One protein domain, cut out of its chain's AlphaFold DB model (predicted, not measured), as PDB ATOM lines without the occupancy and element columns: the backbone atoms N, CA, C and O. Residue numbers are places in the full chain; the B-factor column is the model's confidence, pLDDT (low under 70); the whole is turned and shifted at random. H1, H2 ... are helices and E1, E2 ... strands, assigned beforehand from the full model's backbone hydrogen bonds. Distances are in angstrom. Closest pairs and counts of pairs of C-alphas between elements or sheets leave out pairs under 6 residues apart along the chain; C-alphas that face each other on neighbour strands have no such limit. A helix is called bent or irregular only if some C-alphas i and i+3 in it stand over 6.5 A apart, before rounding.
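AT A GLANCE: This is residues 46 to 220 of the 230 residues of an uncharacterized protein of Acidobacteria bacterium (UniProt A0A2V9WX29). An elongated domain has a twisted four-stranded sheet in one part, with H3 crossing over E1 and E4 and H7 side by side with H3, and a zigzag of three short helices, H4, H5 and H6, at the far end. H1 and the small strand pair E5 and E6 lie between these two parts. The printed part has 175 residues, with seven named helices and six named strands in the order E1 H1 E2 E3 E4 H2 H3 E5 H4 H5 H6 E6 H7, and its class is mixed, helices and strands. The larger sheet has the order E1 E4 E3 E2, and both sheets are antiparallel. The whole is compact, with a radius of gyration of the C-alphas of 17.9 A and spans of 66 by 34 by 33 A.

IN THESE COORDINATES: E1, residues 52 to 60, begins at C-alpha 52 (249.702, 192.707, 114.113) and is 25.8 A long. H1 is residues 67 to 73, E2 90 to 93, and E3 99 to 106, 20.4 A. E4, residues 111 to 119, is 25.2 A long, and H2 is 120 to 125. H3, residues 132 to 145, is 20.4 A long and irregular, with C-alphas 140 and 143 7.5 A apart. E5 is 147 to 151, H4 153 to 160, H5 166 to 174, H6 180 to 189 and E6 199 to 201. H7, residues 205 to 220, is 22.2 A long and ends at C-alpha 220 (243.090, 189.406, 94.203).

HOW THE PARTS SIT: E1 and E4 are antiparallel, with N 55 and O 116 2.9 A apart, within hydrogen-bond range. E2, E3 and E4 form a meander, each strand the antiparallel neighbour of the one before; N 102 and O 115, across E3 and E4, are within hydrogen-bond range at 2.9 A, and N 92 and O 101, across E2 and E3, are within hydrogen-bond range at 2.9 A. H3 lies over E1 and E4 at a height over the sheet of 9.8 A and runs across the strands, at 66 degrees to E4 on the local plane, which is fitted to only 6 of the sheet's C-alphas. H7 touches H3, opposite ways at a shallow tilt of 11 degrees, closest at the C-alphas of Asp 135 and Ser 216, 5.2 A. H1, with residues 67 to 71, and H2, with residues 120 to 123, only graze the sheet. E5 and E6 are antiparallel, with N 150 and O 200 2.8 A apart. H1 touches H6 at a steep tilt of 47 degrees, the closest C-alphas being those of Gln 72 and Leu 180, 5.5 A. H5 and H6 form a helical hairpin, touching at a shallow tilt of 25 degrees, closest at the C-alphas of Ala 173 and Leu 183, 5.9 A; H4 and H5 form another, at 36 degrees, only just steep, closest at the C-alphas of Leu 160 and Ser 166, 5.3 A. Every O i to N i+4 pair is within range in H1, H2, H4, H5 and H6, against 10 of 12 in H7 and 4 of 10 in H3, which has 5 of 11 O i to N i+3 pairs within range.

THE WHOLE: The two C-alphas farthest apart, those of Arg 46 and Arg 164, are 65.7 A apart. The printed part has no cut. The link from H1 to E2, 16 residues, is long. The mean pLDDT of the printed part is 93.2, and residues 84 to 87 and 220 are under 70.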
ATOM      1  N   ARG A  46     260.663 182.052 104.911       82.50
ATOM      2  CA  ARG A  46     259.991 180.745 104.727       82.50
ATOM      3  C   ARG A  46     258.929 180.408 105.791       82.50
ATOM      4  O   ARG A  46     257.998 179.662 105.510       82.50
ATOM      5  N   TYR A  47     259.091 180.916 107.012       85.69
ATOM      6  CA  TYR A  47     258.153 180.708 108.113       85.69
ATOM      7  C   TYR A  47     257.901 182.033 108.830       85.69
ATOM      8  O   TYR A  47     258.720 182.473 109.641       85.69
ATOM      9  N   TYR A  48     256.762 182.661 108.552       90.12
ATOM     10  CA  TYR A  48     256.307 183.855 109.256       90.12
ATOM     11  C   TYR A  48     254.895 183.663 109.811       90.12
ATOM     12  O   TYR A  48     254.203 182.689 109.526       90.12
ATOM     13  N   ARG A  49     254.491 184.599 110.665       91.81
ATOM     14  CA  ARG A  49     253.101 184.770 111.085       91.81
ATOM     15  C   ARG A  49     252.837 186.247 111.303       91.81
ATOM     16  O   ARG A  49     253.684 186.937 111.881       91.81
ATOM     17  N   PHE A  50     251.651 186.711 110.939       94.69
ATOM     18  CA  PHE A  50     251.241 188.063 111.285       94.69
ATOM     19  C   PHE A  50     250.963 188.167 112.787       94.69
ATOM     20  O   PHE A  50     250.166 187.426 113.376       94.69
ATOM     21  N   LEU A  51     251.689 189.077 113.435       94.44
ATOM     22  CA  LEU A  51     251.480 189.395 114.844       94.44
ATOM     23  C   LEU A  51     250.447 190.506 115.005       94.44
ATOM     24  O   LEU A  51     249.621 190.434 115.916       94.44
ATOM     25  N   ILE A  52     250.538 191.515 114.141       95.75
ATOM     26  CA  ILE A  52     249.702 192.707 114.113       95.75
ATOM     27  C   ILE A  52     249.508 193.107 112.648       95.75
ATOM     28  O   ILE A  52     250.475 193.092 111.888       95.75
ATOM     29  N   ILE A  53     248.282 193.474 112.281       96.31
ATOM     30  CA  ILE A  53     247.956 194.179 111.036       96.31
ATOM     31  C   ILE A  53     247.215 195.458 111.424       96.31
ATOM     32  O   ILE A  53     246.244 195.398 112.177       96.31
ATOM     33  N   GLU A  54     247.670 196.607 110.932       96.50
ATOM     34  CA  GLU A  54     246.982 197.887 111.115       96.50
ATOM     35  C   GLU A  54     246.227 198.259 109.832       96.50
ATOM     36  O   GLU A  54     246.824 198.393 108.768       96.50
ATOM     37  N   VAL A  55     244.907 198.432 109.937       95.88
ATOM     38  CA  VAL A  55     244.047 198.897 108.838       95.88
ATOM     39  C   VAL A  55     243.585 200.316 109.145       95.88
ATOM     40  O   VAL A  55     242.840 200.537 110.103       95.88
ATOM     41  N   ALA A  56     244.010 201.279 108.329       95.88
ATOM     42  CA  ALA A  56     243.603 202.675 108.427       95.88
ATOM     43  C   ALA A  56     242.496 202.996 107.413       95.88
ATOM     44  O   ALA A  56     242.651 202.766 106.217       95.88
ATOM     45  N   ILE A  57     241.381 203.550 107.891       96.38
ATOM     46  CA  ILE A  57     240.320 204.113 107.055       96.38
ATOM     47  C   ILE A  57     240.308 205.627 107.242       96.38
ATOM     48  O   ILE A  57     240.002 206.128 108.329       96.38
ATOM     49  N   ASP A  58     240.602 206.339 106.160       96.50
ATOM     50  CA  ASP A  58     240.663 207.794 106.137       96.50
ATOM     51  C   ASP A  58     239.399 208.407 105.552       96.50
ATOM     52  O   ASP A  58     238.893 208.012 104.499       96.50
ATOM     53  N   PHE A  59     238.893 209.419 106.247       96.75
ATOM     54  CA  PHE A  59     237.719 210.167 105.847       96.75
ATOM     55  C   PHE A  59     238.114 211.617 105.612       96.75
ATOM     56  O   PHE A  59     238.473 212.327 106.551       96.75
ATOM     57  N   SER A  60     238.011 212.087 104.367       95.31
ATOM     58  CA  SER A  60     238.213 213.507 104.075       95.31
ATOM     59  C   SER A  60     237.248 214.356 104.905       95.31
ATOM     60  O   SER A  60     236.106 213.951 105.155       95.31
ATOM     61  N   HIS A  61     237.662 215.565 105.291       93.56
ATOM     62  CA  HIS A  61     236.809 216.458 106.086       93.56
ATOM     63  C   HIS A  61     235.444 216.733 105.427       93.56
ATOM     64  O   HIS A  61     234.434 216.872 106.116       93.56
ATOM     65  N   SER A  62     235.379 216.714 104.091       94.25
ATOM     66  CA  SER A  62     234.140 216.871 103.316       94.25
ATOM     67  C   SER A  62     233.109 215.753 103.517       94.25
ATOM     68  O   SER A  62     231.942 215.930 103.177       94.25
ATOM     69  N   THR A  63     233.496 214.603 104.075       95.19
ATOM     70  CA  THR A  63     232.548 213.527 104.412       95.19
ATOM     71  C   THR A  63     231.702 213.823 105.650       95.19
ATOM     72  O   THR A  63     230.708 213.131 105.873       95.19
ATOM     73  N   GLY A  64     232.097 214.803 106.471       95.50
ATOM     74  CA  GLY A  64     231.478 215.078 107.769       95.50
ATOM     75  C   GLY A  64     231.840 214.073 108.870       95.50
ATOM     76  O   GLY A  64     231.331 214.187 109.985       95.50
ATOM     77  N   VAL A  65     232.716 213.099 108.595       97.56
ATOM     78  CA  VAL A  65     233.238 212.194 109.625       97.56
ATOM     79  C   VAL A  65     234.323 212.910 110.413       97.56
ATOM     80  O   VAL A  65     235.367 213.282 109.887       97.56
ATOM     81  N   ASN A  66     234.063 213.090 111.699       96.31
ATOM     82  CA  ASN A  66     234.966 213.690 112.668       96.31
ATOM     83  C   ASN A  66     234.859 212.951 114.012       96.31
ATOM     84  O   ASN A  66     234.165 211.935 114.143       96.31
ATOM     85  N   ARG A  67     235.525 213.477 115.040       94.94
ATOM     86  CA  ARG A  67     235.522 212.921 116.400       94.94
ATOM     87  C   ARG A  67     234.111 212.708 116.946       94.94
ATOM     88  O   ARG A  67     233.814 211.645 117.498       94.94
ATOM     89  N   GLU A  68     233.241 213.700 116.818       95.12
ATOM     90  CA  GLU A  68     231.864 213.670 117.308       95.12
ATOM     91  C   GLU A  68     231.056 212.611 116.560       95.12
ATOM     92  O   GLU A  68     230.399 211.780 117.194       95.12
ATOM     93  N   PHE A  69     231.191 212.572 115.233       97.25
ATOM     94  CA  PHE A  69     230.554 211.577 114.381       97.25
ATOM     95  C   PHE A  69     230.958 210.156 114.792       97.25
ATOM     96  O   PHE A  69     230.094 209.317 115.048       97.25
ATOM     97  N   VAL A  70     232.258 209.878 114.952       96.88
ATOM     98  CA  VAL A  70     232.735 208.551 115.375       96.88
ATOM     99  C   VAL A  70     232.198 208.186 116.761       96.88
ATOM    100  O   VAL A  70     231.734 207.066 116.972       96.88
ATOM    101  N   ARG A  71     232.151 209.125 117.714       94.31
ATOM    102  CA  ARG A  71     231.559 208.868 119.044       94.31
ATOM    103  C   ARG A  71     230.070 208.538 118.988       94.31
ATOM    104  O   ARG A  71     229.593 207.761 119.829       94.31
ATOM    105  N   GLN A  72     229.352 209.177 118.075       95.75
ATOM    106  CA  GLN A  72     227.908 209.067 117.917       95.75
ATOM    107  C   GLN A  72     227.489 207.861 117.073       95.75
ATOM    108  O   GLN A  72     226.387 207.355 117.272       95.75
ATOM    109  N   HIS A  73     228.347 207.389 116.170       97.50
ATOM    110  CA  HIS A  73     227.948 206.421 115.155       97.50
ATOM    111  C   HIS A  73     228.810 205.159 115.112       97.50
ATOM    112  O   HIS A  73     228.317 204.132 114.665       97.50
ATOM    113  N   ALA A  74     230.064 205.168 115.566       97.00
ATOM    114  CA  ALA A  74     230.942 204.017 115.358       97.00
ATOM    115  C   ALA A  74     230.681 202.866 116.338       97.00
ATOM    116  O   ALA A  74     230.591 203.050 117.559       97.00
ATOM    117  N   VAL A  75     230.639 201.653 115.793       96.50
ATOM    118  CA  VAL A  75     230.636 200.393 116.534       96.50
ATOM    119  C   VAL A  75     231.851 199.585 116.108       96.50
ATOM    120  O   VAL A  75     232.078 199.361 114.925       96.50
ATOM    121  N   PHE A  76     232.605 199.114 117.100       95.81
ATOM    122  CA  PHE A  76     233.830 198.347 116.891       95.81
ATOM    123  C   PHE A  76     233.681 196.913 117.413       95.81
ATOM    124  O   PHE A  76     234.449 196.450 118.261       95.81
ATOM    125  N   GLY A  77     232.643 196.197 116.973       91.62
ATOM    126  CA  GLY A  77     232.277 194.880 117.505       91.62
ATOM    127  C   GLY A  77     232.111 194.889 119.035       91.62
ATOM    128  O   GLY A  77     231.358 195.690 119.596       91.62
ATOM    129  N   LYS A  78     232.837 194.006 119.736       89.25
ATOM    130  CA  LYS A  78     232.805 193.900 121.210       89.25
ATOM    131  C   LYS A  78     233.665 194.952 121.935       89.25
ATOM    132  O   LYS A  78     233.519 195.098 123.155       89.25
ATOM    133  N   SER A  79     234.520 195.698 121.228       89.38
ATOM    134  CA  SER A  79     235.444 196.657 121.842       89.38
ATOM    135  C   SER A  79     234.704 197.827 122.488       89.38
ATOM    136  O   SER A  79     233.785 198.422 121.925       89.38
ATOM    137  N   ARG A  80     235.110 198.165 123.714       87.56
ATOM    138  CA  ARG A  80     234.532 199.268 124.491       87.56
ATOM    139  C   ARG A  80     235.453 200.474 124.445       87.56
ATOM    140  O   ARG A  80     236.668 200.303 124.436       87.56
ATOM    141  N   ARG A  81     234.864 201.673 124.481       89.12
ATOM    142  CA  ARG A  81     235.612 202.930 124.579       89.12
ATOM    143  C   ARG A  81     236.488 202.904 125.833       89.12
ATOM    144  O   ARG A  81     235.960 202.721 126.933       89.12
ATOM    145  N   ALA A  82     237.789 203.078 125.650       86.25
ATOM    146  CA  ALA A  82     238.741 203.234 126.736       86.25
ATOM    147  C   ALA A  82     238.652 204.655 127.310       86.25
ATOM    148  O   ALA A  82     238.272 205.604 126.618       86.25
ATOM    149  N   HIS A  83     238.969 204.795 128.596       78.12
ATOM    150  CA  HIS A  83     239.146 206.108 129.200       78.12
ATOM    151  C   HIS A  83     240.493 206.667 128.747       78.12
ATOM    152  O   HIS A  83     241.500 205.970 128.847       78.12
ATOM    153  N   THR A  84     240.519 207.899 128.252       68.50
ATOM    154  CA  THR A  84     241.746 208.529 127.750       68.50
ATOM    155  C   THR A  84     242.034 209.796 128.538       68.50
ATOM    156  O   THR A  84     241.111 210.516 128.909       68.50
ATOM    157  N   ILE A  85     243.314 210.029 128.837       63.03
ATOM    158  CA  ILE A  85     243.793 211.256 129.493       63.03
ATOM    159  C   ILE A  85     243.919 212.380 128.454       63.03
ATOM    160  O   ILE A  85     243.583 213.525 128.733       63.03
ATOM    161  N   GLN A  86     244.354 212.043 127.236       65.50
ATOM    162  CA  GLN A  86     244.421 212.976 126.116       65.50
ATOM    163  C   GLN A  86     243.101 213.012 125.353       65.50
ATOM    164  O   GLN A  86     242.564 211.984 124.928       65.50
ATOM    165  N   ASP A  87     242.599 214.228 125.161       69.19
ATOM    166  CA  ASP A  87     241.300 214.479 124.550       69.19
ATOM    167  C   ASP A  87     241.373 214.625 123.020       69.19
ATOM    168  O   ASP A  87     240.378 214.955 122.397       69.19
ATOM    169  N   CYS A  88     242.512 214.349 122.373       83.88
ATOM    170  CA  CYS A  88     242.657 214.430 120.911       83.88
ATOM    171  C   CYS A  88     242.392 213.092 120.198       83.88
ATOM    172  O   CYS A  88     241.752 213.078 119.147       83.88
ATOM    173  N   ILE A  89     242.761 211.962 120.811       92.31
ATOM    174  CA  ILE A  89     242.612 210.616 120.236       92.31
ATOM    175  C   ILE A  89     241.562 209.826 121.021       92.31
ATOM    176  O   ILE A  89     241.519 209.858 122.252       92.31
ATOM    177  N   LEU A  90     240.693 209.112 120.310       93.12
ATOM    178  CA  LEU A  90     239.739 208.180 120.904       93.12
ATOM    179  C   LEU A  90     240.241 206.749 120.758       93.12
ATOM    180  O   LEU A  90     240.785 206.389 119.720       93.12
ATOM    181  N   TYR A  91     240.006 205.932 121.785       94.06
ATOM    182  CA  TYR A  91     240.451 204.544 121.812       94.06
ATOM    183  C   TYR A  91     239.307 203.588 122.153       94.06
ATOM    184  O   TYR A  91     238.464 203.890 123.009       94.06
ATOM    185  N   TRP A  92     239.310 202.403 121.540       94.38
ATOM    186  CA  TRP A  92     238.445 201.278 121.906       94.38
ATOM    187  C   TRP A  92     239.241 199.978 121.993       94.38
ATOM    188  O   TRP A  92     240.000 199.648 121.090       94.38
ATOM    189  N   GLY A  93     239.011 199.196 123.050       92.25
ATOM    190  CA  GLY A  93     239.827 198.012 123.338       92.25
ATOM    191  C   GLY A  93     241.176 198.379 123.962       92.25
ATOM    192  O   GLY A  93     241.318 199.448 124.557       92.25
ATOM    193  N   GLY A  94     242.151 197.478 123.869       87.19
ATOM    194  CA  GLY A  94     243.486 197.679 124.424       87.19
ATOM    195  C   GLY A  94     244.558 196.860 123.708       87.19
ATOM    196  O   GLY A  94     244.268 195.889 123.018       87.19
ATOM    197  N   ARG A  95     245.827 197.199 123.945       83.25
ATOM    198  CA  ARG A  95     246.986 196.509 123.340       83.25
ATOM    199  C   ARG A  95     247.117 195.024 123.714       83.25
ATOM    200  O   ARG A  95     247.868 194.293 123.091       83.25
ATOM    201  N   LYS A  96     246.409 194.580 124.757       86.44
ATOM    202  CA  LYS A  96     246.383 193.180 125.214       86.44
ATOM    203  C   LYS A  96     245.106 192.428 124.809       86.44
ATOM    204  O   LYS A  96     244.926 191.299 125.246       86.44
ATOM    205  N   SER A  97     244.199 193.048 124.045       89.00
ATOM    206  CA  SER A  97     243.006 192.377 123.499       89.00
ATOM    207  C   SER A  97     243.231 191.914 122.061       89.00
ATOM    208  O   SER A  97     244.282 192.162 121.504       89.00
ATOM    209  N   GLU A  98     242.251 191.257 121.450       92.50
ATOM    210  CA  GLU A  98     242.260 190.853 120.032       92.50
ATOM    211  C   GLU A  98     242.398 192.015 119.038       92.50
ATOM    212  O   GLU A  98     242.899 191.826 117.935       92.50
ATOM    213  N   LYS A  99     241.948 193.214 119.425       95.38
ATOM    214  CA  LYS A  99     242.111 194.436 118.635       95.38
ATOM    215  C   LYS A  99     242.194 195.691 119.491       95.38
ATOM    216  O   LYS A  99     241.589 195.753 120.571       95.38
ATOM    217  N   LEU A 100     242.837 196.714 118.951       95.81
ATOM    218  CA  LEU A 100     242.794 198.090 119.427       95.81
ATOM    219  C   LEU A 100     242.298 198.981 118.289       95.81
ATOM    220  O   LEU A 100     242.675 198.805 117.142       95.81
ATOM    221  N   VAL A 101     241.432 199.939 118.603       97.00
ATOM    222  CA  VAL A 101     240.994 200.943 117.631       97.00
ATOM    223  C   VAL A 101     241.388 202.322 118.112       97.00
ATOM    224  O   VAL A 101     241.156 202.642 119.283       97.00
ATOM    225  N   ARG A 102     241.925 203.134 117.204       96.06
ATOM    226  CA  ARG A 102     242.224 204.555 117.391       96.06
ATOM    227  C   ARG A 102     241.386 205.382 116.426       96.06
ATOM    228  O   ARG A 102     241.156 204.969 115.295       96.06
ATOM    229  N   SER A 103     240.941 206.560 116.848       96.62
ATOM    230  CA  SER A 103     240.430 207.554 115.905       96.62
ATOM    231  C   SER A 103     240.874 208.964 116.256       96.62
ATOM    232  O   SER A 103     240.845 209.357 117.427       96.62
ATOM    233  N   TYR A 104     241.307 209.712 115.248       96.19
ATOM    234  CA  TYR A 104     241.965 211.000 115.429       96.19
ATOM    235  C   TYR A 104     242.015 211.799 114.126       96.19
ATOM    236  O   TYR A 104     241.797 211.264 113.042       96.19
ATOM    237  N   ASP A 105     242.285 213.093 114.255       96.12
ATOM    238  CA  ASP A 105     242.567 213.959 113.114       96.12
ATOM    239  C   ASP A 105     243.988 213.680 112.604       96.12
ATOM    240  O   ASP A 105     244.943 213.729 113.387       96.12
ATOM    241  N   LYS A 106     244.123 213.328 111.325       95.06
ATOM    242  CA  LYS A 106     245.384 212.935 110.693       95.06
ATOM    243  C   LYS A 106     245.734 213.966 109.623       95.06
ATOM    244  O   LYS A 106     245.150 214.001 108.539       95.06
ATOM    245  N   LYS A 107     246.718 214.807 109.939       92.88
ATOM    246  CA  LYS A 107     247.112 215.947 109.099       92.88
ATOM    247  C   LYS A 107     247.678 215.507 107.752       92.88
ATOM    248  O   LYS A 107     247.406 216.146 106.743       92.88
ATOM    249  N   GLU A 108     248.430 214.413 107.731       93.38
ATOM    250  CA  GLU A 108     249.148 213.913 106.554       93.38
ATOM    251  C   GLU A 108     248.205 213.469 105.423       93.38
ATOM    252  O   GLU A 108     248.591 213.506 104.253       93.38
ATOM    253  N   VAL A 109     246.958 213.123 105.765       92.25
ATOM    254  CA  VAL A 109     245.885 212.766 104.820       92.25
ATOM    255  C   VAL A 109     244.761 213.807 104.759       92.25
ATOM    256  O   VAL A 109     243.755 213.573 104.094       92.25
ATOM    257  N   ALA A 110     244.921 214.950 105.443       93.94
ATOM    258  CA  ALA A 110     243.919 216.016 105.548       93.94
ATOM    259  C   ALA A 110     242.502 215.479 105.850       93.94
ATOM    260  O   ALA A 110     241.525 215.779 105.149       93.94
ATOM    261  N   GLY A 111     242.404 214.619 106.869       96.12
ATOM    262  CA  GLY A 111     241.167 213.922 107.187       96.12
ATOM    263  C   GLY A 111     241.123 213.334 108.592       96.12
ATOM    264  O   GLY A 111     242.054 213.446 109.386       96.12
ATOM    265  N   TYR A 112     240.001 212.691 108.900       97.56
ATOM    266  CA  TYR A 112     239.808 211.958 110.142       97.56
ATOM    267  C   TYR A 112     240.098 210.474 109.908       97.56
ATOM    268  O   TYR A 112     239.470 209.855 109.049       97.56
ATOM    269  N   ARG A 113     241.025 209.897 110.675       97.50
ATOM    270  CA  ARG A 113     241.430 208.492 110.561       97.50
ATOM    271  C   ARG A 113     240.717 207.640 111.602       97.50
ATOM    272  O   ARG A 113     240.643 208.007 112.778       97.50
ATOM    273  N   VAL A 114     240.219 206.484 111.177       97.75
ATOM    274  CA  VAL A 114     239.836 205.369 112.048       97.75
ATOM    275  C   VAL A 114     240.784 204.221 111.752       97.75
ATOM    276  O   VAL A 114     240.839 203.739 110.630       97.75
ATOM    277  N   GLU A 115     241.525 203.778 112.754       97.00
ATOM    278  CA  GLU A 115     242.601 202.812 112.587       97.00
ATOM    279  C   GLU A 115     242.368 201.610 113.493       97.00
ATOM    280  O   GLU A 115     242.143 201.765 114.697       97.00
ATOM    281  N   LEU A 116     242.385 200.420 112.903       97.44
ATOM    282  CA  LEU A 116     242.193 199.152 113.585       97.44
ATOM    283  C   LEU A 116     243.510 198.381 113.608       97.44
ATOM    284  O   LEU A 116     243.959 197.891 112.582       97.44
ATOM    285  N   GLU A 117     244.084 198.232 114.794       97.38
ATOM    286  CA  GLU A 117     245.196 197.330 115.083       97.38
ATOM    287  C   GLU A 117     244.599 195.951 115.413       97.38
ATOM    288  O   GLU A 117     243.952 195.768 116.450       97.38
ATOM    289  N   LEU A 118     244.739 194.994 114.496       97.25
ATOM    290  CA  LEU A 118     244.258 193.616 114.613       97.25
ATOM    291  C   LEU A 118     245.403 192.732 115.098       97.25
ATOM    292  O   LEU A 118     246.458 192.687 114.471       97.25
ATOM    293  N   HIS A 119     245.222 192.022 116.209       96.19
ATOM    294  CA  HIS A 119     246.284 191.198 116.785       96.19
ATOM    295  C   HIS A 119     246.136 189.727 116.403       96.19
ATOM    296  O   HIS A 119     245.047 189.240 116.112       96.19
ATOM    297  N   SER A 120     247.244 188.994 116.513       94.69
ATOM    298  CA  SER A 120     247.371 187.587 116.124       94.69
ATOM    299  C   SER A 120     246.218 186.656 116.542       94.69
ATOM    300  O   SER A 120     245.863 185.811 115.728       94.69
ATOM    301  N   PRO A 121     245.611 186.745 117.749       94.12
ATOM    302  CA  PRO A 121     244.440 185.921 118.062       94.12
ATOM    303  C   PRO A 121     243.273 186.142 117.094       94.12
ATOM    304  O   PRO A 121     242.769 185.172 116.549       94.12
ATOM    305  N   LEU A 122     242.934 187.400 116.796       95.06
ATOM    306  CA  LEU A 122     241.864 187.725 115.855       95.06
ATOM    307  C   LEU A 122     242.217 187.322 114.425       95.06
ATOM    308  O   LEU A 122     241.376 186.785 113.720       95.06
ATOM    309  N   LEU A 123     243.466 187.557 114.010       95.81
ATOM    310  CA  LEU A 123     243.927 187.172 112.675       95.81
ATOM    311  C   LEU A 123     243.803 185.658 112.459       95.81
ATOM    312  O   LEU A 123     243.372 185.229 111.400       95.81
ATOM    313  N   ARG A 124     244.098 184.840 113.478       94.25
ATOM    314  CA  ARG A 124     243.896 183.383 113.402       94.25
ATOM    315  C   ARG A 124     242.422 182.993 113.352       94.25
ATOM    316  O   ARG A 124     242.062 182.139 112.544       94.25
ATOM    317  N   ASP A 125     241.591 183.604 114.194       94.12
ATOM    318  CA  ASP A 125     240.149 183.327 114.236       94.12
ATOM    319  C   ASP A 125     239.465 183.666 112.902       94.12
ATOM    320  O   ASP A 125     238.498 183.014 112.519       94.12
ATOM    321  N   GLU A 126     240.006 184.645 112.177       94.56
ATOM    322  CA  GLU A 126     239.538 185.086 110.859       94.56
ATOM    323  C   GLU A 126     240.354 184.491 109.694       94.56
ATOM    324  O   GLU A 126     240.149 184.863 108.547       94.56
ATOM    325  N   HIS A 127     241.256 183.551 109.987       94.44
ATOM    326  CA  HIS A 127     242.046 182.784 109.012       94.44
ATOM    327  C   HIS A 127     242.973 183.631 108.118       94.44
ATOM    328  O   HIS A 127     243.297 183.235 107.007       94.44
ATOM    329  N   ILE A 128     243.474 184.751 108.644       94.19
ATOM    330  CA  ILE A 128     244.468 185.621 108.004       94.19
ATOM    331  C   ILE A 128     245.873 185.211 108.463       94.19
ATOM    332  O   ILE A 128     246.344 185.606 109.538       94.19
ATOM    333  N   SER A 129     246.546 184.375 107.676       92.50
ATOM    334  CA  SER A 129     247.825 183.746 108.037       92.50
ATOM    335  C   SER A 129     248.961 184.023 107.053       92.50
ATOM    336  O   SER A 129     250.122 184.089 107.467       92.50
ATOM    337  N   THR A 130     248.612 184.239 105.791       92.00
ATOM    338  CA  THR A 130     249.487 184.487 104.646       92.00
ATOM    339  C   THR A 130     249.101 185.796 103.964       92.00
ATOM    340  O   THR A 130     248.094 186.416 104.316       92.00
ATOM    341  N   LEU A 131     249.946 186.274 103.050       91.69
ATOM    342  CA  LEU A 131     249.667 187.501 102.308       91.69
ATOM    343  C   LEU A 131     248.469 187.321 101.362       91.69
ATOM    344  O   LEU A 131     247.729 188.270 101.125       91.69
ATOM    345  N   GLU A 132     248.249 186.103 100.873       89.44
ATOM    346  CA  GLU A 132     247.122 185.731 100.017       89.44
ATOM    347  C   GLU A 132     245.782 185.894 100.742       89.44
ATOM    348  O   GLU A 132     244.812 186.321 100.126       89.44
ATOM    349  N   ASP A 133     245.752 185.661 102.058       92.19
ATOM    350  CA  ASP A 133     244.542 185.791 102.881       92.19
ATOM    351  C   ASP A 133     244.104 187.262 103.080       92.19
ATOM    352  O   ASP A 133     243.100 187.538 103.739       92.19
ATOM    353  N   PHE A 134     244.861 188.249 102.579       91.75
ATOM    354  CA  PHE A 134     244.527 189.669 102.758       91.75
ATOM    355  C   PHE A 134     243.256 190.082 102.005       91.75
ATOM    356  O   PHE A 134     242.651 191.096 102.358       91.75
ATOM    357  N   ASP A 135     242.813 189.289 101.031       88.31
ATOM    358  CA  ASP A 135     241.512 189.447 100.379       88.31
ATOM    359  C   ASP A 135     240.326 189.299 101.356       88.31
ATOM    360  O   ASP A 135     239.284 189.918 101.143       88.31
ATOM    361  N   GLY A 136     240.507 188.576 102.470       90.12
ATOM    362  CA  GLY A 136     239.527 188.396 103.545       90.12
ATOM    363  C   GLY A 136     239.522 189.501 104.611       90.12
ATOM    364  O   GLY A 136     238.554 189.632 105.369       90.12
ATOM    365  N   LEU A 137     240.555 190.356 104.664       92.38
ATOM    366  CA  LEU A 137     240.624 191.472 105.623       92.38
ATOM    367  C   LEU A 137     239.425 192.441 105.564       92.38
ATOM    368  O   LEU A 137     238.987 192.871 106.638       92.38
ATOM    369  N   PRO A 138     238.863 192.796 104.390       93.75
ATOM    370  CA  PRO A 138     237.621 193.552 104.282       93.75
ATOM    371  C   PRO A 138     236.502 192.999 105.153       93.75
ATOM    372  O   PRO A 138     235.963 193.745 105.966       93.75
ATOM    373  N   ASP A 139     236.212 191.703 105.041       92.44
ATOM    374  CA  ASP A 139     235.094 191.043 105.720       92.44
ATOM    375  C   ASP A 139     235.358 190.853 107.218       92.44
ATOM    376  O   ASP A 139     234.438 190.882 108.049       92.44
ATOM    377  N   THR A 140     236.633 190.706 107.590       93.50
ATOM    378  CA  THR A 140     237.070 190.775 108.985       93.50
ATOM    379  C   THR A 140     236.835 192.167 109.566       93.50
ATOM    380  O   THR A 140     236.319 192.305 110.679       93.50
ATOM    381  N   VAL A 141     237.189 193.232 108.844       95.38
ATOM    382  CA  VAL A 141     237.073 194.604 109.347       95.38
ATOM    383  C   VAL A 141     235.624 195.077 109.316       95.38
ATOM    384  O   VAL A 141     235.071 195.422 110.362       95.38
ATOM    385  N   TYR A 142     234.985 195.085 108.156       95.19
ATOM    386  CA  TYR A 142     233.635 195.581 107.931       95.19
ATOM    387  C   TYR A 142     232.709 194.446 107.452       95.19
ATOM    388  O   TYR A 142     233.071 193.703 106.558       95.19
ATOM    389  N   PRO A 143     231.487 194.305 108.002       94.19
ATOM    390  CA  PRO A 143     230.885 195.104 109.071       94.19
ATOM    391  C   PRO A 143     231.191 194.576 110.486       94.19
ATOM    392  O   PRO A 143     230.698 195.139 111.473       94.19
ATOM    393  N   LYS A 144     231.939 193.469 110.612       93.75
ATOM    394  CA  LYS A 144     232.099 192.722 111.870       93.75
ATOM    395  C   LYS A 144     232.812 193.534 112.959       93.75
ATOM    396  O   LYS A 144     232.335 193.632 114.097       93.75
ATOM    397  N   HIS A 145     233.965 194.118 112.631       95.31
ATOM    398  CA  HIS A 145     234.851 194.771 113.594       95.31
ATOM    399  C   HIS A 145     234.813 196.300 113.546       95.31
ATOM    400  O   HIS A 145     235.266 196.905 114.524       95.31
ATOM    401  N   PHE A 146     234.211 196.886 112.511       96.94
ATOM    402  CA  PHE A 146     233.974 198.308 112.300       96.94
ATOM    403  C   PHE A 146     232.722 198.530 111.443       96.94
ATOM    404  O   PHE A 146     232.583 197.960 110.369       96.94
ATOM    405  N   GLN A 147     231.824 199.397 111.905       97.56
ATOM    406  CA  GLN A 147     230.744 199.966 111.098       97.56
ATOM    407  C   GLN A 147     230.220 201.246 111.750       97.56
ATOM    408  O   GLN A 147     230.310 201.411 112.972       97.56
ATOM    409  N   PHE A 148     229.601 202.126 110.965       98.38
ATOM    410  CA  PHE A 148     228.799 203.216 111.508       98.38
ATOM    411  C   PHE A 148     227.324 202.836 111.570       98.38
ATOM    412  O   PHE A 148     226.772 202.229 110.656       98.38
ATOM    413  N   VAL A 149     226.651 203.233 112.637       97.94
ATOM    414  CA  VAL A 149     225.227 202.996 112.847       97.94
ATOM    415  C   VAL A 149     224.538 204.281 113.270       97.94
ATOM    416  O   VAL A 149     225.157 205.203 113.797       97.94
ATOM    417  N   THR A 150     223.230 204.335 113.089       97.12
ATOM    418  CA  THR A 150     222.380 205.333 113.733       97.12
ATOM    419  C   THR A 150     221.330 204.649 114.594       97.12
ATOM    420  O   THR A 150     221.058 203.457 114.444       97.12
ATOM    421  N   VAL A 151     220.770 205.400 115.535       97.44
ATOM    422  CA  VAL A 151     219.678 204.920 116.376       97.44
ATOM    423  C   VAL A 151     218.375 205.111 115.615       97.44
ATOM    424  O   VAL A 151     218.032 206.229 115.238       97.44
ATOM    425  N   ASP A 152     217.624 204.029 115.445       97.56
ATOM    426  CA  ASP A 152     216.220 204.078 115.057       97.56
ATOM    427  C   ASP A 152     215.408 204.589 116.257       97.56
ATOM    428  O   ASP A 152     214.973 203.839 117.143       97.56
ATOM    429  N   TRP A 153     215.287 205.916 116.328       96.38
ATOM    430  CA  TRP A 153     214.622 206.607 117.426       96.38
ATOM    431  C   TRP A 153     213.137 206.282 117.504       96.38
ATOM    432  O   TRP A 153     212.605 206.233 118.612       96.38
ATOM    433  N   ASP A 154     212.480 206.009 116.381       97.25
ATOM    434  CA  ASP A 154     211.058 205.676 116.356       97.25
ATOM    435  C   ASP A 154     210.814 204.272 116.898       97.25
ATOM    436  O   ASP A 154     209.911 204.055 117.712       97.25
ATOM    437  N   ARG A 155     211.657 203.303 116.527       97.56
ATOM    438  CA  ARG A 155     211.634 201.962 117.123       97.56
ATOM    439  C   ARG A 155     211.982 201.996 118.605       97.56
ATOM    440  O   ARG A 155     211.316 201.322 119.396       97.56
ATOM    441  N   LEU A 156     212.979 202.786 119.008       97.06
ATOM    442  CA  LEU A 156     213.313 202.956 120.422       97.06
ATOM    443  C   LEU A 156     212.157 203.605 121.192       97.06
ATOM    444  O   LEU A 156     211.786 203.109 122.253       97.06
ATOM    445  N   LYS A 157     211.549 204.668 120.651       96.88
ATOM    446  CA  LYS A 157     210.400 205.358 121.249       96.88
ATOM    447  C   LYS A 157     209.244 204.390 121.459       96.88
ATOM    448  O   LYS A 157     208.805 204.244 122.593       96.88
ATOM    449  N   ARG A 158     208.832 203.657 120.415       96.81
ATOM    450  CA  ARG A 158     207.784 202.623 120.503       96.81
ATOM    451  C   ARG A 158     208.077 201.584 121.583       96.81
ATOM    452  O   ARG A 158     207.170 201.185 122.301       96.81
ATOM    453  N   HIS A 159     209.338 201.181 121.741       95.88
ATOM    454  CA  HIS A 159     209.722 200.237 122.790       95.88
ATOM    455  C   HIS A 159     209.662 200.832 124.206       95.88
ATOM    456  O   HIS A 159     209.439 200.107 125.174       95.88
ATOM    457  N   LEU A 160     209.896 202.137 124.353       95.38
ATOM    458  CA  LEU A 160     209.877 202.820 125.646       95.38
ATOM    459  C   LEU A 160     208.477 203.288 126.059       95.38
ATOM    460  O   LEU A 160     208.243 203.411 127.258       95.38
ATOM    461  N   THR A 161     207.554 203.510 125.114       94.75
ATOM    462  CA  THR A 161     206.184 203.996 125.372       94.75
ATOM    463  C   THR A 161     205.434 203.213 126.458       94.75
ATOM    464  O   THR A 161     204.867 203.866 127.330       94.75
ATOM    465  N   PRO A 162     205.466 201.863 126.501       94.38
ATOM    466  CA  PRO A 162     204.723 201.100 127.508       94.38
ATOM    467  C   PRO A 162     205.282 201.211 128.936       94.38
ATOM    468  O   PRO A 162     204.693 200.683 129.874       94.38
ATOM    469  N   LYS A 163     206.448 201.841 129.136       91.56
ATOM    470  CA  LYS A 163     207.072 201.954 130.460       91.56
ATOM    471  C   LYS A 163     206.493 203.140 131.237       91.56
ATOM    472  O   LYS A 163     206.367 204.231 130.690       91.56
ATOM    473  N   ARG A 164     206.277 202.968 132.549       89.25
ATOM    474  CA  ARG A 164     205.723 203.996 133.461       89.25
ATOM    475  C   ARG A 164     206.422 205.365 133.379       89.25
ATOM    476  O   ARG A 164     205.765 206.386 133.505       89.25
ATOM    477  N   ASN A 165     207.731 205.390 133.101       92.06
ATOM    478  CA  ASN A 165     208.542 206.614 132.997       92.06
ATOM    479  C   ASN A 165     208.978 206.927 131.548       92.06
ATOM    480  O   ASN A 165     210.071 207.453 131.329       92.06
ATOM    481  N   SER A 166     208.171 206.563 130.544       94.00
ATOM    482  CA  SER A 166     208.529 206.611 129.116       94.00
ATOM    483  C   SER A 166     209.087 207.961 128.653       94.00
ATOM    484  O   SER A 166     210.149 207.992 128.035       94.00
ATOM    485  N   GLN A 167     208.441 209.079 129.001       94.44
ATOM    486  CA  GLN A 167     208.895 210.419 128.610       94.44
ATOM    487  C   GLN A 167     210.277 210.756 129.176       94.44
ATOM    488  O   GLN A 167     211.169 211.176 128.439       94.44
ATOM    489  N   ALA A 168     210.495 210.495 130.468       95.81
ATOM    490  CA  ALA A 168     211.798 210.697 131.099       95.81
ATOM    491  C   ALA A 168     212.878 209.802 130.466       95.81
ATOM    492  O   ALA A 168     214.006 210.250 130.254       95.81
ATOM    493  N   LEU A 169     212.526 208.561 130.105       96.38
ATOM    494  CA  LEU A 169     213.423 207.625 129.424       96.38
ATOM    495  C   LEU A 169     213.809 208.096 128.021       96.38
ATOM    496  O   LEU A 169     214.983 208.054 127.656       96.38
ATOM    497  N   ILE A 170     212.835 208.557 127.237       96.75
ATOM    498  CA  ILE A 170     213.057 209.055 125.878       96.75
ATOM    499  C   ILE A 170     213.917 210.321 125.919       96.75
ATOM    500  O   ILE A 170     214.927 210.395 125.220       96.75
ATOM    501  N   SER A 171     213.571 211.287 126.770       96.81
ATOM    502  CA  SER A 171     214.336 212.528 126.928       96.81
ATOM    503  C   SER A 171     215.758 212.254 127.416       96.81
ATOM    504  O   SER A 171     216.724 212.748 126.834       96.81
ATOM    505  N   GLY A 172     215.919 211.387 128.420       97.12
ATOM    506  CA  GLY A 172     217.232 210.996 128.926       97.12
ATOM    507  C   GLY A 172     218.080 210.231 127.904       97.12
ATOM    508  O   GLY A 172     219.307 210.384 127.897       97.12
ATOM    509  N   ALA A 173     217.451 209.451 127.019       96.81
ATOM    510  CA  ALA A 173     218.119 208.803 125.896       96.81
ATOM    511  C   ALA A 173     218.575 209.834 124.851       96.81
ATOM    512  O   ALA A 173     219.755 209.847 124.496       96.81
ATOM    513  N   LYS A 174     217.694 210.749 124.427       96.38
ATOM    514  CA  LYS A 174     218.018 211.815 123.461       96.38
ATOM    515  C   LYS A 174     219.171 212.703 123.934       96.38
ATOM    516  O   LYS A 174     220.119 212.910 123.185       96.38
ATOM    517  N   GLN A 175     219.170 213.115 125.204       96.69
ATOM    518  CA  GLN A 175     220.267 213.888 125.817       96.69
ATOM    519  C   GLN A 175     221.637 213.191 125.741       96.69
ATOM    520  O   GLN A 175     222.680 213.830 125.850       96.69
ATOM    521  N   ARG A 176     221.657 211.863 125.594       96.44
ATOM    522  CA  ARG A 176     222.878 211.050 125.511       96.44
ATOM    523  C   ARG A 176     223.160 210.559 124.091       96.44
ATOM    524  O   ARG A 176     224.108 209.796 123.911       96.44
ATOM    525  N   GLY A 177     222.375 210.999 123.104       93.75
ATOM    526  CA  GLY A 177     222.459 210.579 121.706       93.75
ATOM    527  C   GLY A 177     223.807 210.871 121.047       93.75
ATOM    528  O   GLY A 177     224.231 210.101 120.199       93.75
ATOM    529  N   SER A 178     224.544 211.880 121.518       92.94
ATOM    530  CA  SER A 178     225.892 212.230 121.034       92.94
ATOM    531  C   SER A 178     226.983 211.198 121.359       92.94
ATOM    532  O   SER A 178     228.153 211.375 121.025       92.94
ATOM    533  N   SER A 179     226.652 210.114 122.069       93.06
ATOM    534  CA  SER A 179     227.582 209.007 122.274       93.06
ATOM    535  C   SER A 179     226.859 207.682 122.471       93.06
ATOM    536  O   SER A 179     226.232 207.467 123.513       93.06
ATOM    537  N   LEU A 180     227.073 206.725 121.558       94.19
ATOM    538  CA  LEU A 180     226.506 205.371 121.673       94.19
ATOM    539  C   LEU A 180     226.874 204.704 122.997       94.19
ATOM    540  O   LEU A 180     226.053 204.027 123.606       94.19
ATOM    541  N   SER A 181     228.094 204.929 123.490       91.75
ATOM    542  CA  SER A 181     228.540 204.385 124.777       91.75
ATOM    543  C   SER A 181     227.740 204.946 125.960       91.75
ATOM    544  O   SER A 181     227.345 204.187 126.851       91.75
ATOM    545  N   ARG A 182     227.471 206.262 125.977       93.88
ATOM    546  CA  ARG A 182     226.667 206.905 127.035       93.88
ATOM    547  C   ARG A 182     225.203 206.490 126.932       93.88
ATOM    548  O   ARG A 182     224.610 206.141 127.954       93.88
ATOM    549  N   LEU A 183     224.655 206.479 125.718       96.00
ATOM    550  CA  LEU A 183     223.290 206.051 125.438       96.00
ATOM    551  C   LEU A 183     223.065 204.592 125.847       96.00
ATOM    552  O   LEU A 183     222.180 204.311 126.652       96.00
ATOM    553  N   ARG A 184     223.926 203.669 125.400       94.88
ATOM    554  CA  ARG A 184     223.874 202.247 125.774       94.88
ATOM    555  C   ARG A 184     223.938 202.056 127.287       94.88
ATOM    556  O   ARG A 184     223.177 201.262 127.829       94.88
ATOM    557  N   ARG A 185     224.834 202.767 127.984       94.88
ATOM    558  CA  ARG A 185     224.951 202.681 129.451       94.88
ATOM    559  C   ARG A 185     223.667 203.143 130.142       94.88
ATOM    560  O   ARG A 185     223.222 202.485 131.077       94.88
ATOM    561  N   TYR A 186     223.082 204.245 129.682       97.00
ATOM    562  CA  TYR A 186     221.823 204.762 130.211       97.00
ATOM    563  C   TYR A 186     220.661 203.797 129.977       97.00
ATOM    564  O   TYR A 186     219.966 203.437 130.922       97.00
ATOM    565  N   LEU A 187     220.496 203.315 128.747       96.25
ATOM    566  CA  LEU A 187     219.453 202.358 128.389       96.25
ATOM    567  C   LEU A 187     219.592 201.055 129.185       96.25
ATOM    568  O   LEU A 187     218.612 200.584 129.759       96.25
ATOM    569  N   ARG A 188     220.817 200.535 129.338       95.75
ATOM    570  CA  ARG A 188     221.086 199.343 130.156       95.75
ATOM    571  C   ARG A 188     220.684 199.535 131.619       95.75
ATOM    572  O   ARG A 188     220.063 198.642 132.182       95.75
ATOM    573  N   ARG A 189     220.998 200.690 132.221       96.25
ATOM    574  CA  ARG A 189     220.585 201.025 133.601       96.25
ATOM    575  C   ARG A 189     219.064 201.108 133.766       96.25
ATOM    576  O   ARG A 189     218.575 200.921 134.866       96.25
ATOM    577  N   ASN A 190     218.329 201.331 132.677       95.25
ATOM    578  CA  ASN A 190     216.866 201.382 132.644       95.25
ATOM    579  C   ASN A 190     216.234 200.092 132.067       95.25
ATOM    580  O   ASN A 190     215.126 200.105 131.512       95.25
ATOM    581  N   GLY A 191     216.953 198.968 132.161       93.75
ATOM    582  CA  GLY A 191     216.455 197.639 131.795       93.75
ATOM    583  C   GLY A 191     216.401 197.355 130.292       93.75
ATOM    584  O   GLY A 191     215.736 196.414 129.876       93.75
ATOM    585  N   ILE A 192     217.068 198.154 129.455       94.75
ATOM    586  CA  ILE A 192     217.175 197.922 128.009       94.75
ATOM    587  C   ILE A 192     218.565 197.357 127.699       94.75
ATOM    588  O   ILE A 192     219.517 198.088 127.425       94.75
ATOM    589  N   THR A 193     218.702 196.036 127.792       92.19
ATOM    590  CA  THR A 193     219.986 195.328 127.637       92.19
ATOM    591  C   THR A 193     220.338 195.055 126.175       92.19
ATOM    592  O   THR A 193     221.493 195.226 125.776       92.19
ATOM    593  N   ASN A 194     219.340 194.709 125.357       93.12
ATOM    594  CA  ASN A 194     219.482 194.547 123.914       93.12
ATOM    595  C   ASN A 194     219.354 195.912 123.209       93.12
ATOM    596  O   ASN A 194     218.292 196.279 122.707       93.12
ATOM    597  N   PHE A 195     220.440 196.690 123.225       93.19
ATOM    598  CA  PHE A 195     220.513 197.982 122.532       93.19
ATOM    599  C   PHE A 195     220.705 197.836 121.012       93.19
ATOM    600  O   PHE A 195     220.228 198.682 120.264       93.19
ATOM    601  N   HIS A 196     221.360 196.764 120.548       92.75
ATOM    602  CA  HIS A 196     221.712 196.601 119.134       92.75
ATOM    603  C   HIS A 196     220.486 196.506 118.217       92.75
ATOM    604  O   HIS A 196     220.551 196.967 117.088       92.75
ATOM    605  N   ARG A 197     219.340 196.014 118.710       95.94
ATOM    606  CA  ARG A 197     218.085 195.986 117.934       95.94
ATOM    607  C   ARG A 197     217.549 197.367 117.534       95.94
ATOM    608  O   ARG A 197     216.610 197.439 116.753       95.94
ATOM    609  N   PHE A 198     218.062 198.444 118.125       97.06
ATOM    610  CA  PHE A 198     217.683 199.821 117.786       97.06
ATOM    611  C   PHE A 198     218.724 200.512 116.915       97.06
ATOM    612  O   PHE A 198     218.623 201.713 116.696       97.06
ATOM    613  N   LEU A 199     219.754 199.788 116.486       96.75
ATOM    614  CA  LEU A 199     220.799 200.311 115.629       96.75
ATOM    615  C   LEU A 199     220.511 199.873 114.200       96.75
ATOM    616  O   LEU A 199     220.165 198.718 113.959       96.75
ATOM    617  N   VAL A 200     220.667 200.804 113.268       97.50
ATOM    618  CA  VAL A 200     220.586 200.539 111.831       97.50
ATOM    619  C   VAL A 200     221.863 201.038 111.153       97.50
ATOM    620  O   VAL A 200     222.430 202.035 111.616       97.50
ATOM    621  N   PRO A 201     222.351 200.371 110.091       97.75
ATOM    622  CA  PRO A 201     223.551 200.803 109.381       97.75
ATOM    623  C   PRO A 201     223.443 202.250 108.885       97.75
ATOM    624  O   PRO A 201     222.417 202.662 108.346       97.75
ATOM    625  N   HIS A 202     224.508 203.031 109.060       97.88
ATOM    626  CA  HIS A 202     224.579 204.397 108.548       97.88
ATOM    627  C   HIS A 202     224.860 204.394 107.037       97.88
ATOM    628  O   HIS A 202     225.626 203.567 106.544       97.88
ATOM    629  N   ALA A 203     224.309 205.358 106.293       96.19
ATOM    630  CA  ALA A 203     224.431 205.414 104.829       96.19
ATOM    631  C   ALA A 203     225.889 205.452 104.326       96.19
ATOM    632  O   ALA A 203     226.196 204.918 103.259       96.19
ATOM    633  N   ILE A 204     226.796 206.041 105.113       96.88
ATOM    634  CA  ILE A 204     228.229 206.121 104.793       96.88
ATOM    635  C   ILE A 204     228.900 204.745 104.678       96.88
ATOM    636  O   ILE A 204     229.886 204.614 103.959       96.88
ATOM    637  N   ASN A 205     228.344 203.706 105.306       97.56
ATOM    638  CA  ASN A 205     228.896 202.359 105.231       97.56
ATOM    639  C   ASN A 205     228.958 201.835 103.792       97.56
ATOM    640  O   ASN A 205     229.900 201.137 103.454       97.56
ATOM    641  N   LYS A 206     228.041 202.253 102.905       96.00
ATOM    642  CA  LYS A 206     228.112 201.911 101.471       96.00
ATOM    643  C   LYS A 206     229.378 202.445 100.792       96.00
ATOM    644  O   LYS A 206     229.816 201.907  99.783       96.00
ATOM    645  N   ARG A 207     229.942 203.555 101.285       95.75
ATOM    646  CA  ARG A 207     231.218 204.093 100.786       95.75
ATOM    647  C   ARG A 207     232.403 203.303 101.332       95.75
ATOM    648  O   ARG A 207     233.333 203.080 100.573       95.75
ATOM    649  N   ILE A 208     232.338 202.887 102.597       95.75
ATOM    650  CA  ILE A 208     233.357 202.047 103.242       95.75
ATOM    651  C   ILE A 208     233.443 200.694 102.537       95.75
ATOM    652  O   ILE A 208     234.521 200.308 102.114       95.75
ATOM    653  N   ASP A 209     232.298 200.050 102.326       95.00
ATOM    654  CA  ASP A 209     232.167 198.784 101.604       95.00
ATOM    655  C   ASP A 209     232.841 198.852 100.224       95.00
ATOM    656  O   ASP A 209     233.793 198.133  99.950       95.00
ATOM    657  N   ARG A 210     232.477 199.851  99.404       94.94
ATOM    658  CA  ARG A 210     233.120 200.076  98.097       94.94
ATOM    659  C   ARG A 210     234.615 200.382  98.176       94.94
ATOM    660  O   ARG A 210     235.337 200.057  97.239       94.94
ATOM    661  N   ALA A 211     235.066 201.083  99.216       93.75
ATOM    662  CA  ALA A 211     236.485 201.369  99.398       93.75
ATOM    663  C   ALA A 211     237.251 200.078  99.698       93.75
ATOM    664  O   ALA A 211     238.288 199.846  99.086       93.75
ATOM    665  N   PHE A 212     236.696 199.213 100.546       93.38
ATOM    666  CA  PHE A 212     237.260 197.902 100.825       93.38
ATOM    667  C   PHE A 212     237.260 196.982  99.604       93.38
ATOM    668  O   PHE A 212     238.298 196.400  99.329       93.38
ATOM    669  N   THR A 213     236.177 196.921  98.821       90.94
ATOM    670  CA  THR A 213     236.143 196.132  97.572       90.94
ATOM    671  C   THR A 213     237.211 196.584  96.574       90.94
ATOM    672  O   THR A 213     237.829 195.779  95.891       90.94
ATOM    673  N   ARG A 214     237.448 197.898  96.458       90.94
ATOM    674  CA  ARG A 214     238.522 198.411  95.591       90.94
ATOM    675  C   ARG A 214     239.896 198.064  96.144       90.94
ATOM    676  O   ARG A 214     240.780 197.712  95.377       90.94
ATOM    677  N   TRP A 215     240.058 198.193  97.457       89.94
ATOM    678  CA  TRP A 215     241.308 197.891  98.136       89.94
ATOM    679  C   TRP A 215     241.679 196.406  98.003       89.94
ATOM    680  O   TRP A 215     242.808 196.110  97.628       89.94
ATOM    681  N   SER A 216     240.731 195.483  98.207       88.25
ATOM    682  CA  SER A 216     240.956 194.033  98.082       88.25
ATOM    683  C   SER A 216     241.310 193.603  96.664       88.25
ATOM    684  O   SER A 216     242.141 192.718  96.492       88.25
ATOM    685  N   GLY A 217     240.780 194.287  95.645       84.81
ATOM    686  CA  GLY A 217     241.139 194.042  94.247       84.81
ATOM    687  C   GLY A 217     242.637 194.202  93.945       84.81
ATOM    688  O   GLY A 217     243.135 193.619  92.984       84.81
ATOM    689  N   HIS A 218     243.389 194.939  94.776       82.69
ATOM    690  CA  HIS A 218     244.852 195.010  94.670       82.69
ATOM    691  C   HIS A 218     245.567 193.744  95.174       82.69
ATOM    692  O   HIS A 218     246.738 193.553  94.860       82.69
ATOM    693  N   PHE A 219     244.872 192.878  95.914       78.81
ATOM    694  CA  PHE A 219     245.378 191.614  96.458       78.81
ATOM    695  C   PHE A 219     244.864 190.393  95.666       78.81
ATOM    696  O   PHE A 219     245.569 189.393  95.559       78.81
ATOM    697  N   GLU A 220     243.701 190.489  95.006       66.75
ATOM    698  CA  GLU A 220     243.090 189.406  94.203       66.75
ATOM    699  C   GLU A 220     243.956 188.935  93.010       66.75
ATOM    700  O   GLU A 220     243.933 187.768  92.617       66.75
TER     701      GLU A 220